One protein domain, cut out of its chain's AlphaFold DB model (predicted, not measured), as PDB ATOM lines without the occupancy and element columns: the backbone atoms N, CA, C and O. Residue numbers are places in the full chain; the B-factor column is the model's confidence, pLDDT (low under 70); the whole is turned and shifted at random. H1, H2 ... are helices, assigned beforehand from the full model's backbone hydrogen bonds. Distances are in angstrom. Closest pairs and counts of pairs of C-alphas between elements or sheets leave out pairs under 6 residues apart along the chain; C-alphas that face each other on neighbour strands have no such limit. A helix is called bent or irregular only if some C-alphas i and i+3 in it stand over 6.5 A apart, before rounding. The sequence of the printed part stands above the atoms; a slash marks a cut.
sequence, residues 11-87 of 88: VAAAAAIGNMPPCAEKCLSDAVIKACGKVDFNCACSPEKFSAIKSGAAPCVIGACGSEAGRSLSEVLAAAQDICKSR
ATOM      1  N   VAL A  11      33.647 155.404  83.065       37.88
ATOM      2  CA  VAL A  11      33.707 156.862  82.858       37.88
ATOM      3  C   VAL A  11      35.013 157.387  82.236       37.88
ATOM      4  O   VAL A  11      34.925 158.202  81.329       37.88
ATOM      5  N   ALA A  12      36.211 156.943  82.642       43.78
ATOM      6  CA  ALA A  12      37.455 157.435  82.014       43.78
ATOM      7  C   ALA A  12      37.631 156.881  80.590       43.78
ATOM      8  O   ALA A  12      38.018 157.597  79.668       43.78
ATOM      9  N   ALA A  13      37.250 155.615  80.392       45.72
ATOM     10  CA  ALA A  13      37.145 155.041  79.059       45.72
ATOM     11  C   ALA A  13      36.020 155.716  78.258       45.72
ATOM     12  O   ALA A  13      36.212 156.001  77.094       45.72
ATOM     13  N   ALA A  14      34.887 156.054  78.866       41.47
ATOM     14  CA  ALA A  14      33.735 156.684  78.227       41.47
ATOM     15  C   ALA A  14      33.945 158.174  77.938       41.47
ATOM     16  O   ALA A  14      33.296 158.688  77.043       41.47
ATOM     17  N   ALA A  15      34.849 158.867  78.628       41.66
ATOM     18  CA  ALA A  15      35.272 160.219  78.267       41.66
ATOM     19  C   ALA A  15      36.208 160.191  77.047       41.66
ATOM     20  O   ALA A  15      36.090 161.019  76.152       41.66
ATOM     21  N   ALA A  16      37.083 159.188  76.968       48.00
ATOM     22  CA  ALA A  16      37.938 158.948  75.808       48.00
ATOM     23  C   ALA A  16      37.170 158.403  74.585       48.00
ATOM     24  O   ALA A  16      37.436 158.818  73.463       48.00
ATOM     25  N   ILE A  17      36.201 157.506  74.801       48.91
ATOM     26  CA  ILE A  17      35.286 156.964  73.782       48.91
ATOM     27  C   ILE A  17      34.205 158.002  73.434       48.91
ATOM     28  O   ILE A  17      33.789 158.103  72.291       48.91
ATOM     29  N   GLY A  18      33.767 158.824  74.388       46.22
ATOM     30  CA  GLY A  18      32.748 159.859  74.183       46.22
ATOM     31  C   GLY A  18      33.266 161.086  73.433       46.22
ATOM     32  O   GLY A  18      32.484 161.771  72.784       46.22
ATOM     33  N   ASN A  19      34.578 161.333  73.477       53.44
ATOM     34  CA  ASN A  19      35.242 162.340  72.647       53.44
ATOM     35  C   ASN A  19      35.826 161.742  71.356       53.44
ATOM     36  O   ASN A  19      36.515 162.431  70.605       53.44
ATOM     37  N   MET A  20      35.585 160.452  71.111       63.97
ATOM     38  CA  MET A  20      36.010 159.787  69.896       63.97
ATOM     39  C   MET A  20      34.978 160.046  68.792       63.97
ATOM     40  O   MET A  20      33.798 159.744  68.969       63.97
ATOM     41  N   PRO A  21      35.392 160.578  67.635       66.94
ATOM     42  CA  PRO A  21      34.454 160.835  66.561       66.94
ATOM     43  C   PRO A  21      33.925 159.511  65.988       66.94
ATOM     44  O   PRO A  21      34.700 158.561  65.802       66.94
ATOM     45  N   PRO A  22      32.626 159.438  65.646       74.12
ATOM     46  CA  PRO A  22      31.992 158.204  65.179       74.12
ATOM     47  C   PRO A  22      32.627 157.676  63.884       74.12
ATOM     48  O   PRO A  22      32.658 156.468  63.654       74.12
ATOM     49  N   CYS A  23      33.212 158.561  63.067       80.88
ATOM     50  CA  CYS A  23      33.949 158.188  61.858       80.88
ATOM     51  C   CYS A  23      35.187 157.313  62.145       80.88
ATOM     52  O   CYS A  23      35.595 156.532  61.287       80.88
ATOM     53  N   ALA A  24      35.773 157.399  63.345       79.38
ATOM     54  CA  ALA A  24      36.964 156.645  63.723       79.38
ATOM     55  C   ALA A  24      36.642 155.360  64.507       79.38
ATOM     56  O   ALA A  24      37.494 154.470  64.578       79.38
ATOM     57  N   GLU A  25      35.446 155.245  65.102       79.88
ATOM     58  CA  GLU A  25      35.093 154.164  66.043       79.88
ATOM     59  C   GLU A  25      35.236 152.789  65.388       79.88
ATOM     60  O   GLU A  25      35.946 151.908  65.885       79.88
ATOM     61  N   LYS A  26      34.640 152.643  64.199       83.50
ATOM     62  CA  LYS A  26      34.721 151.407  63.421       83.50
ATOM     63  C   LYS A  26      36.163 151.082  63.025       83.50
ATOM     64  O   LYS A  26      36.578 149.931  63.131       83.50
ATOM     65  N   CYS A  27      36.939 152.091  62.627       85.94
ATOM     66  CA  CYS A  27      38.337 151.919  62.237       85.94
ATOM     67  C   CYS A  27      39.205 151.395  63.389       85.94
ATOM     68  O   CYS A  27      40.021 150.497  63.174       85.94
ATOM     69  N   LEU A  28      39.024 151.920  64.605       82.19
ATOM     70  CA  LEU A  28      39.732 151.403  65.774       82.19
ATOM     71  C   LEU A  28      39.261 150.003  66.154       82.19
ATOM     72  O   LEU A  28      40.108 149.151  66.402       82.19
ATOM     73  N   SER A  29      37.949 149.746  66.189       82.75
ATOM     74  CA  SER A  29      37.429 148.412  66.519       82.75
ATOM     75  C   SER A  29      37.970 147.348  65.564       82.75
ATOM     76  O   SER A  29      38.485 146.326  66.017       82.75
ATOM     77  N   ASP A  30      37.947 147.610  64.254       85.69
ATOM     78  CA  ASP A  30      38.518 146.707  63.250       85.69
ATOM     79  C   ASP A  30      40.034 146.521  63.448       85.69
ATOM     80  O   ASP A  30      40.547 145.405  63.332       85.69
ATOM     81  N   ALA A  31      40.773 147.586  63.775       86.25
ATOM     82  CA  ALA A  31      42.210 147.502  64.035       86.25
ATOM     83  C   ALA A  31      42.535 146.702  65.311       86.25
ATOM     84  O   ALA A  31      43.461 145.889  65.304       86.25
ATOM     85  N   VAL A  32      41.752 146.873  66.380       82.75
ATOM     86  CA  VAL A  32      41.873 146.092  67.621       82.75
ATOM     87  C   VAL A  32      41.576 144.622  67.347       82.75
ATOM     88  O   VAL A  32      42.376 143.766  67.717       82.75
ATOM     89  N   ILE A  33      40.482 144.308  66.645       86.75
ATOM     90  CA  ILE A  33      40.133 142.926  66.286       86.75
ATOM     91  C   ILE A  33      41.244 142.290  65.443       86.75
ATOM     92  O   ILE A  33      41.634 141.157  65.712       86.75
ATOM     93  N   LYS A  34      41.829 143.012  64.479       88.62
ATOM     94  CA  LYS A  34      42.969 142.505  63.694       88.62
ATOM     95  C   LYS A  34      44.212 142.239  64.545       88.62
ATOM     96  O   LYS A  34      44.912 141.260  64.305       88.62
ATOM     97  N   ALA A  35      44.503 143.090  65.529       86.38
ATOM     98  CA  ALA A  35      45.701 142.966  66.360       86.38
ATOM     99  C   ALA A  35      45.568 141.926  67.491       86.38
ATOM    100  O   ALA A  35      46.573 141.319  67.885       86.38
ATOM    101  N   CYS A  36      44.347 141.745  68.006       83.81
ATOM    102  CA  CYS A  36      44.034 141.013  69.239       83.81
ATOM    103  C   CYS A  36      43.037 139.853  69.061       83.81
ATOM    104  O   CYS A  36      42.717 139.164  70.029       83.81
ATOM    105  N   GLY A  37      42.501 139.647  67.856       86.38
ATOM    106  CA  GLY A  37      41.478 138.643  67.524       86.38
ATOM    107  C   GLY A  37      40.055 139.002  67.974       86.38
ATOM    108  O   GLY A  37      39.085 138.476  67.437       86.38
ATOM    109  N   LYS A  38      39.917 139.910  68.943       81.25
ATOM    110  CA  LYS A  38      38.653 140.430  69.479       81.25
ATOM    111  C   LYS A  38      38.877 141.824  70.068       81.25
ATOM    112  O   LYS A  38      40.024 142.233  70.253       81.25
ATOM    113  N   VAL A  39      37.800 142.527  70.411       78.56
ATOM    114  CA  VAL A  39      37.891 143.786  71.166       78.56
ATOM    115  C   VAL A  39      38.361 143.476  72.590       78.56
ATOM    116  O   VAL A  39      37.589 143.015  73.427       78.56
ATOM    117  N   ASP A  40      39.655 143.670  72.843       78.75
ATOM    118  CA  ASP A  40      40.315 143.354  74.110       78.75
ATOM    119  C   ASP A  40      41.235 144.507  74.517       78.75
ATOM    120  O   ASP A  40      42.273 144.743  73.898       78.75
ATOM    121  N   PHE A  41      40.843 145.233  75.563       75.31
ATOM    122  CA  PHE A  41      41.576 146.409  76.028       75.31
ATOM    123  C   PHE A  41      42.946 146.065  76.622       75.31
ATOM    124  O   PHE A  41      43.886 146.828  76.434       75.31
ATOM    125  N   ASN A  42      43.093 144.917  77.287       81.56
ATOM    126  CA  ASN A  42      44.377 144.526  77.874       81.56
ATOM    127  C   ASN A  42      45.386 144.168  76.775       81.56
ATOM    128  O   ASN A  42      46.546 144.574  76.832       81.56
ATOM    129  N   CYS A  43      44.930 143.472  75.729       84.81
ATOM    130  CA  CYS A  43      45.744 143.231  74.543       84.81
ATOM    131  C   CYS A  43      46.070 144.539  73.811       84.81
ATOM    132  O   CYS A  43      47.236 144.796  73.519       84.81
ATOM    133  N   ALA A  44      45.067 145.386  73.559       80.75
ATOM    134  CA  ALA A  44      45.242 146.638  72.826       80.75
ATOM    135  C   ALA A  44      46.216 147.608  73.513       80.75
ATOM    136  O   ALA A  44      46.904 148.360  72.826       80.75
ATOM    137  N   CYS A  45      46.301 147.566  74.846       84.69
ATOM    138  CA  CYS A  45      47.195 148.408  75.637       84.69
ATOM    139  C   CYS A  45      48.630 147.888  75.759       84.69
ATOM    140  O   CYS A  45      49.497 148.609  76.249       84.69
ATOM    141  N   SER A  46      48.923 146.680  75.270       85.69
ATOM    142  CA  SER A  46      50.314 146.234  75.156       85.69
ATOM    143  C   SER A  46      51.061 147.148  74.175       85.69
ATOM    144  O   SER A  46      50.535 147.409  73.095       85.69
ATOM    145  N   PRO A  47      52.286 147.617  74.477       81.25
ATOM    146  CA  PRO A  47      52.957 148.664  73.697       81.25
ATOM    147  C   PRO A  47      53.118 148.308  72.210       81.25
ATOM    148  O   PRO A  47      52.911 149.153  71.338       81.25
ATOM    149  N   GLU A  48      53.410 147.041  71.913       86.38
ATOM    150  CA  GLU A  48      53.511 146.529  70.543       86.38
ATOM    151  C   GLU A  48      52.160 146.581  69.808       86.38
ATOM    152  O   GLU A  48      52.062 147.096  68.691       86.38
ATOM    153  N   LYS A  49      51.092 146.111  70.462       86.56
ATOM    154  CA  LYS A  49      49.736 146.073  69.899       86.56
ATOM    155  C   LYS A  49      49.152 147.464  69.749       86.56
ATOM    156  O   LYS A  49      48.576 147.759  68.710       86.56
ATOM    157  N   PHE A  50      49.377 148.340  70.718       83.69
ATOM    158  CA  PHE A  50      48.967 149.735  70.660       83.69
ATOM    159  C   PHE A  50      49.575 150.454  69.450       83.69
ATOM    160  O   PHE A  50      48.886 151.176  68.726       83.69
ATOM    161  N   SER A  51      50.866 150.220  69.184       83.88
ATOM    162  CA  SER A  51      51.538 150.765  68.003       83.88
ATOM    163  C   SER A  51      50.966 150.189  66.701       83.88
ATOM    164  O   SER A  51      50.664 150.943  65.774       83.88
ATOM    165  N   ALA A  52      50.724 148.875  66.653       85.19
ATOM    166  CA  ALA A  52      50.126 148.210  65.494       85.19
ATOM    167  C   ALA A  52      48.694 148.695  65.200       85.19
ATOM    168  O   ALA A  52      48.360 148.972  64.049       85.19
ATOM    169  N   ILE A  53      47.862 148.854  66.233       84.88
ATOM    170  CA  ILE A  53      46.484 149.356  66.127       84.88
ATOM    171  C   ILE A  53      46.485 150.786  65.592       84.88
ATOM    172  O   ILE A  53      45.753 151.089  64.656       84.88
ATOM    173  N   LYS A  54      47.350 151.651  66.130       83.88
ATOM    174  CA  LYS A  54      47.505 153.039  65.676       83.88
ATOM    175  C   LYS A  54      47.853 153.120  64.191       83.88
ATOM    176  O   LYS A  54      47.149 153.787  63.434       83.88
ATOM    177  N   SER A  55      48.918 152.439  63.766       84.88
ATOM    178  CA  SER A  55      49.346 152.454  62.363       84.88
ATOM    179  C   SER A  55      48.325 151.790  61.436       84.88
ATOM    180  O   SER A  55      48.125 152.264  60.322       84.88
ATOM    181  N   GLY A  56      47.647 150.732  61.892       84.50
ATOM    182  CA  GLY A  56      46.619 150.035  61.115       84.50
ATOM    183  C   GLY A  56      45.306 150.811  60.979       84.50
ATOM    184  O   GLY A  56      44.646 150.720  59.946       84.50
ATOM    185  N   ALA A  57      44.933 151.596  61.993       84.81
ATOM    186  CA  ALA A  57      43.721 152.408  61.973       84.81
ATOM    187  C   ALA A  57      43.896 153.715  61.187       84.81
ATOM    188  O   ALA A  57      42.938 154.168  60.564       84.81
ATOM    189  N   ALA A  58      45.100 154.300  61.168       85.12
ATOM    190  CA  ALA A  58      45.390 155.574  60.506       85.12
ATOM    191  C   ALA A  58      44.826 155.714  59.073       85.12
ATOM    192  O   ALA A  58      44.097 156.679  58.838       85.12
ATOM    193  N   PRO A  59      45.061 154.786  58.121       88.19
ATOM    194  CA  PRO A  59      44.523 154.924  56.763       88.19
ATOM    195  C   PRO A  59      42.989 154.869  56.716       88.19
ATOM    196  O   PRO A  59      42.372 155.587  55.933       88.19
ATOM    197  N   CYS A  60      42.365 154.059  57.577       87.00
ATOM    198  CA  CYS A  60      40.908 153.987  57.685       87.00
ATOM    199  C   CYS A  60      40.335 155.293  58.240       87.00
ATOM    200  O   CYS A  60      39.391 155.833  57.674       87.00
ATOM    201  N   VAL A  61      40.940 155.837  59.302       84.94
ATOM    202  CA  VAL A  61      40.507 157.100  59.919       84.94
ATOM    203  C   VAL A  61      40.667 158.264  58.942       84.94
ATOM    204  O   VAL A  61      39.772 159.091  58.841       84.94
ATOM    205  N   ILE A  62      41.755 158.307  58.168       87.38
ATOM    206  CA  ILE A  62      41.948 159.318  57.116       87.38
ATOM    207  C   ILE A  62      40.847 159.229  56.055       87.38
ATOM    208  O   ILE A  62      40.273 160.252  55.688       87.38
ATOM    209  N   GLY A  63      40.511 158.020  55.600       87.56
ATOM    210  CA  GLY A  63      39.448 157.821  54.613       87.56
ATOM    211  C   GLY A  63      38.042 158.124  55.144       87.56
ATOM    212  O   GLY A  63      37.232 158.693  54.421       87.56
ATOM    213  N   ALA A  64      37.753 157.764  56.395       86.31
ATOM    214  CA  ALA A  64      36.420 157.885  56.985       86.31
ATOM    215  C   ALA A  64      36.136 159.270  57.587       86.31
ATOM    216  O   ALA A  64      34.999 159.730  57.542       86.31
ATOM    217  N   CYS A  65      37.149 159.931  58.155       83.38
ATOM    218  CA  CYS A  65      37.012 161.226  58.828       83.38
ATOM    219  C   CYS A  65      37.479 162.414  57.969       83.38
ATOM    220  O   CYS A  65      37.271 163.563  58.351       83.38
ATOM    221  N   GLY A  66      38.144 162.174  56.832       84.19
ATOM    222  CA  GLY A  66      38.583 163.225  55.911       84.19
ATOM    223  C   GLY A  66      39.390 164.329  56.603       84.19
ATOM    224  O   GLY A  66      40.398 164.065  57.259       84.19
ATOM    225  N   SER A  67      38.933 165.577  56.483       79.38
ATOM    226  CA  SER A  67      39.570 166.759  57.085       79.38
ATOM    227  C   SER A  67      39.671 166.697  58.616       79.38
ATOM    228  O   SER A  67      40.548 167.333  59.198       79.38
ATOM    229  N   GLU A  68      38.816 165.914  59.274       73.12
ATOM    230  CA  GLU A  68      38.804 165.755  60.731       73.12
ATOM    231  C   GLU A  68      39.785 164.675  61.210       73.12
ATOM    232  O   GLU A  68      40.041 164.557  62.409       73.12
ATOM    233  N   ALA A  69      40.382 163.899  60.298       74.69
ATOM    234  CA  ALA A  69      41.212 162.745  60.636       74.69
ATOM    235  C   ALA A  69      42.447 163.096  61.472       74.69
ATOM    236  O   ALA A  69      42.796 162.351  62.383       74.69
ATOM    237  N   GLY A  70      43.103 164.229  61.203       65.94
ATOM    238  CA  GLY A  70      44.295 164.643  61.955       65.94
ATOM    239  C   GLY A  70      43.984 164.968  63.418       65.94
ATOM    240  O   GLY A  70      44.725 164.575  64.325       65.94
ATOM    241  N   ARG A  71      42.845 165.629  63.651       67.56
ATOM    242  CA  ARG A  71      42.349 165.933  64.994       67.56
ATOM    243  C   ARG A  71      41.859 164.660  65.692       67.56
ATOM    244  O   ARG A  71      42.303 164.369  66.798       67.56
ATOM    245  N   SER A  72      41.077 163.855  64.971       69.69
ATOM    246  CA  SER A  72      40.561 162.556  65.412       69.69
ATOM    247  C   SER A  72      41.686 161.633  65.865       69.69
ATOM    248  O   SER A  72      41.650 161.138  66.979       69.69
ATOM    249  N   LEU A  73      42.724 161.434  65.046       71.44
ATOM    250  CA  LEU A  73      43.851 160.559  65.378       71.44
ATOM    251  C   LEU A  73      44.623 161.045  66.603       71.44
ATOM    252  O   LEU A  73      45.007 160.226  67.431       71.44
ATOM    253  N   SER A  74      44.852 162.352  66.725       70.75
ATOM    254  CA  SER A  74      45.644 162.906  67.827       70.75
ATOM    255  C   SER A  74      44.900 162.824  69.162       70.75
ATOM    256  O   SER A  74      45.466 162.348  70.147       70.75
ATOM    257  N   GLU A  75      43.626 163.229  69.191       70.44
ATOM    258  CA  GLU A  75      42.781 163.186  70.394       70.44
ATOM    259  C   GLU A  75      42.516 161.739  70.825       70.44
ATOM    260  O   GLU A  75      42.717 161.391  71.989       70.44
ATOM    261  N   VAL A  76      42.176 160.865  69.873       69.62
ATOM    262  CA  VAL A  76      41.980 159.430  70.122       69.62
ATOM    263  C   VAL A  76      43.245 158.778  70.659       69.62
ATOM    264  O   VAL A  76      43.177 157.979  71.589       69.62
ATOM    265  N   LEU A  77      44.410 159.095  70.091       73.31
ATOM    266  CA  LEU A  77      45.659 158.464  70.498       73.31
ATOM    267  C   LEU A  77      46.092 158.892  71.901       73.31
ATOM    268  O   LEU A  77      46.575 158.053  72.664       73.31
ATOM    269  N   ALA A  78      45.933 160.175  72.230       73.25
ATOM    270  CA  ALA A  78      46.198 160.685  73.570       73.25
ATOM    271  C   ALA A  78      45.259 160.026  74.587       73.25
ATOM    272  O   ALA A  78      45.720 159.442  75.566       73.25
ATOM    273  N   ALA A  79      43.959 160.009  74.291       70.44
ATOM    274  CA  ALA A  79      42.957 159.405  75.155       70.44
ATOM    275  C   ALA A  79      43.194 157.895  75.350       70.44
ATOM    276  O   ALA A  79      43.132 157.387  76.470       70.44
ATOM    277  N   ALA A  80      43.549 157.174  74.283       73.00
ATOM    278  CA  ALA A  80      43.861 155.752  74.356       73.00
ATOM    279  C   ALA A  80      45.150 155.474  75.155       73.00
ATOM    280  O   ALA A  80      45.192 154.506  75.910       73.00
ATOM    281  N   GLN A  81      46.178 156.331  75.063       73.25
ATOM    282  CA  GLN A  81      47.369 156.217  75.914       73.25
ATOM    283  C   GLN A  81      47.044 156.426  77.394       73.25
ATOM    284  O   GLN A  81      47.545 155.672  78.225       73.25
ATOM    285  N   ASP A  82      46.225 157.420  77.734       74.56
ATOM    286  CA  ASP A  82      45.816 157.683  79.118       74.56
ATOM    287  C   ASP A  82      44.993 156.532  79.710       74.56
ATOM    288  O   ASP A  82      45.258 156.088  80.834       74.56
ATOM    289  N   ILE A  83      44.063 155.966  78.929       71.31
ATOM    290  CA  ILE A  83      43.338 154.750  79.327       71.31
ATOM    291  C   ILE A  83      44.321 153.605  79.574       71.31
ATOM    292  O   ILE A  83      44.229 152.939  80.602       71.31
ATOM    293  N   CYS A  84      45.260 153.370  78.653       76.44
ATOM    294  CA  CYS A  84      46.194 152.256  78.771       76.44
ATOM    295  C   CYS A  84      47.141 152.406  79.963       76.44
ATOM    296  O   CYS A  84      47.335 151.446  80.701       76.44
ATOM    297  N   LYS A  85      47.650 153.615  80.231       72.06
ATOM    298  CA  LYS A  85      48.459 153.910  81.427       72.06
ATOM    299  C   LYS A  85      47.695 153.667  82.730       72.06
ATOM    300  O   LYS A  85      48.288 153.219  83.700       72.06
ATOM    301  N   SER A  86      46.388 153.925  82.741       64.00
ATOM    302  CA  SER A  86      45.522 153.741  83.917       64.00
ATOM    303  C   SER A  86      45.123 152.279  84.174       64.00
ATOM    304  O   SER A  86      44.370 152.001  85.106       64.00
ATOM    305  N   ARG A  87      45.557 151.344  83.317       59.34
ATOM    306  CA  ARG A  87      45.197 149.915  83.352       59.34
ATOM    307  C   ARG A  87      46.399 148.998  83.628       59.34
ATOM    308  O   ARG A  87      46.258 147.784  83.490       59.34
TER     309      ARG A  87
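What this domain is: This is residues 11 to 87 of the 88 residues of the protein "CFEM domain-containing protein" of Purpureocillium lilacinum (UniProt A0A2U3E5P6). A long helix, H4, is sharply bent and folds back on itself, its arms H4a and H4b running opposite ways; H2 packs slantwise on H4a, and the short H1 packs on the later part of H4b. The small H3 sits by the end of H2 and the beginning of H4a, away from the bend. The printed part has 77 residues with four named helices, in the order H1, H2, H3, H4, and no named strand; the class is all helix. It is compact, with a radius of gyration of the C-alphas of 11.3 A, and spans 31 by 25 by 16 A.

Where its parts are: H4, residues 47 to 85, was assigned as one helix by its hydrogen bonds but is bent: C-alphas 64 and 67 are 9.4 A apart. Its arm H4a, residues 47 to 64, measures 25.3 A from C-alpha 47 at (52.957, 148.664, 73.697) and has a kink of 33 degrees near residue 58. Arm H4b, residues 67 to 85, measures 28.9 A and ends at C-alpha 85 at (48.459, 153.910, 81.427). H2, residues 22 to 36, measures 21.4 A. H1 holds residues 11 to 18, from C-alpha 11 at (33.707, 156.862, 82.858), and H3 residues 41 to 44. H2, H4a and H4b are irregular: C-alphas 23 and 26 are 7.0 A apart, 56 and 59 6.9 A, and 67 and 70 7.1 A.

How they stand to each other: H4a and H4b touch, closest at the C-alphas of Ile 62 and Ala 69, 5.0 A, at a shallow tilt of 21 degrees, opposite ways; H4b does so with residues 69 to 77 alone. H2 touches H4a, closest at the C-alphas of Ala 31 and Ile 53, 5.1 A, opposite ways at 37 degrees, only just a steep tilt. H2 and H4b are close but not clearly touching. H1 touches residues 76 to 83 of H4b, closest at the C-alphas of Ala 16 and Ala 79, 5.1 A, at a shallow tilt of 16 degrees, opposite ways. H3 touches residues 32 to 36 of H2, with the C-alphas of Cys 36 and Cys 43 closest at 6.0 A. H3 and H4a only just touch, with 3 pairs of C-alphas within 8 A, and only at the corner. H1 is apart from H3 and H4a. In H1 every O i to N i+4 pair is within hydrogen-bond range, against 9 of 11 in H2, 12 of 14 in H4a and 14 of 15 in H4b; H3 is too short for such a pair.

The domain as a whole: The two C-alphas farthest apart, of Ser 67 and Arg 87, are 31.7 A apart. The printed part has no cut, and its three links are tight. The mean pLDDT of the printed part is 75.4; residues 11 to 21, 70 to 72, 76 and 86 to 87 are under 70.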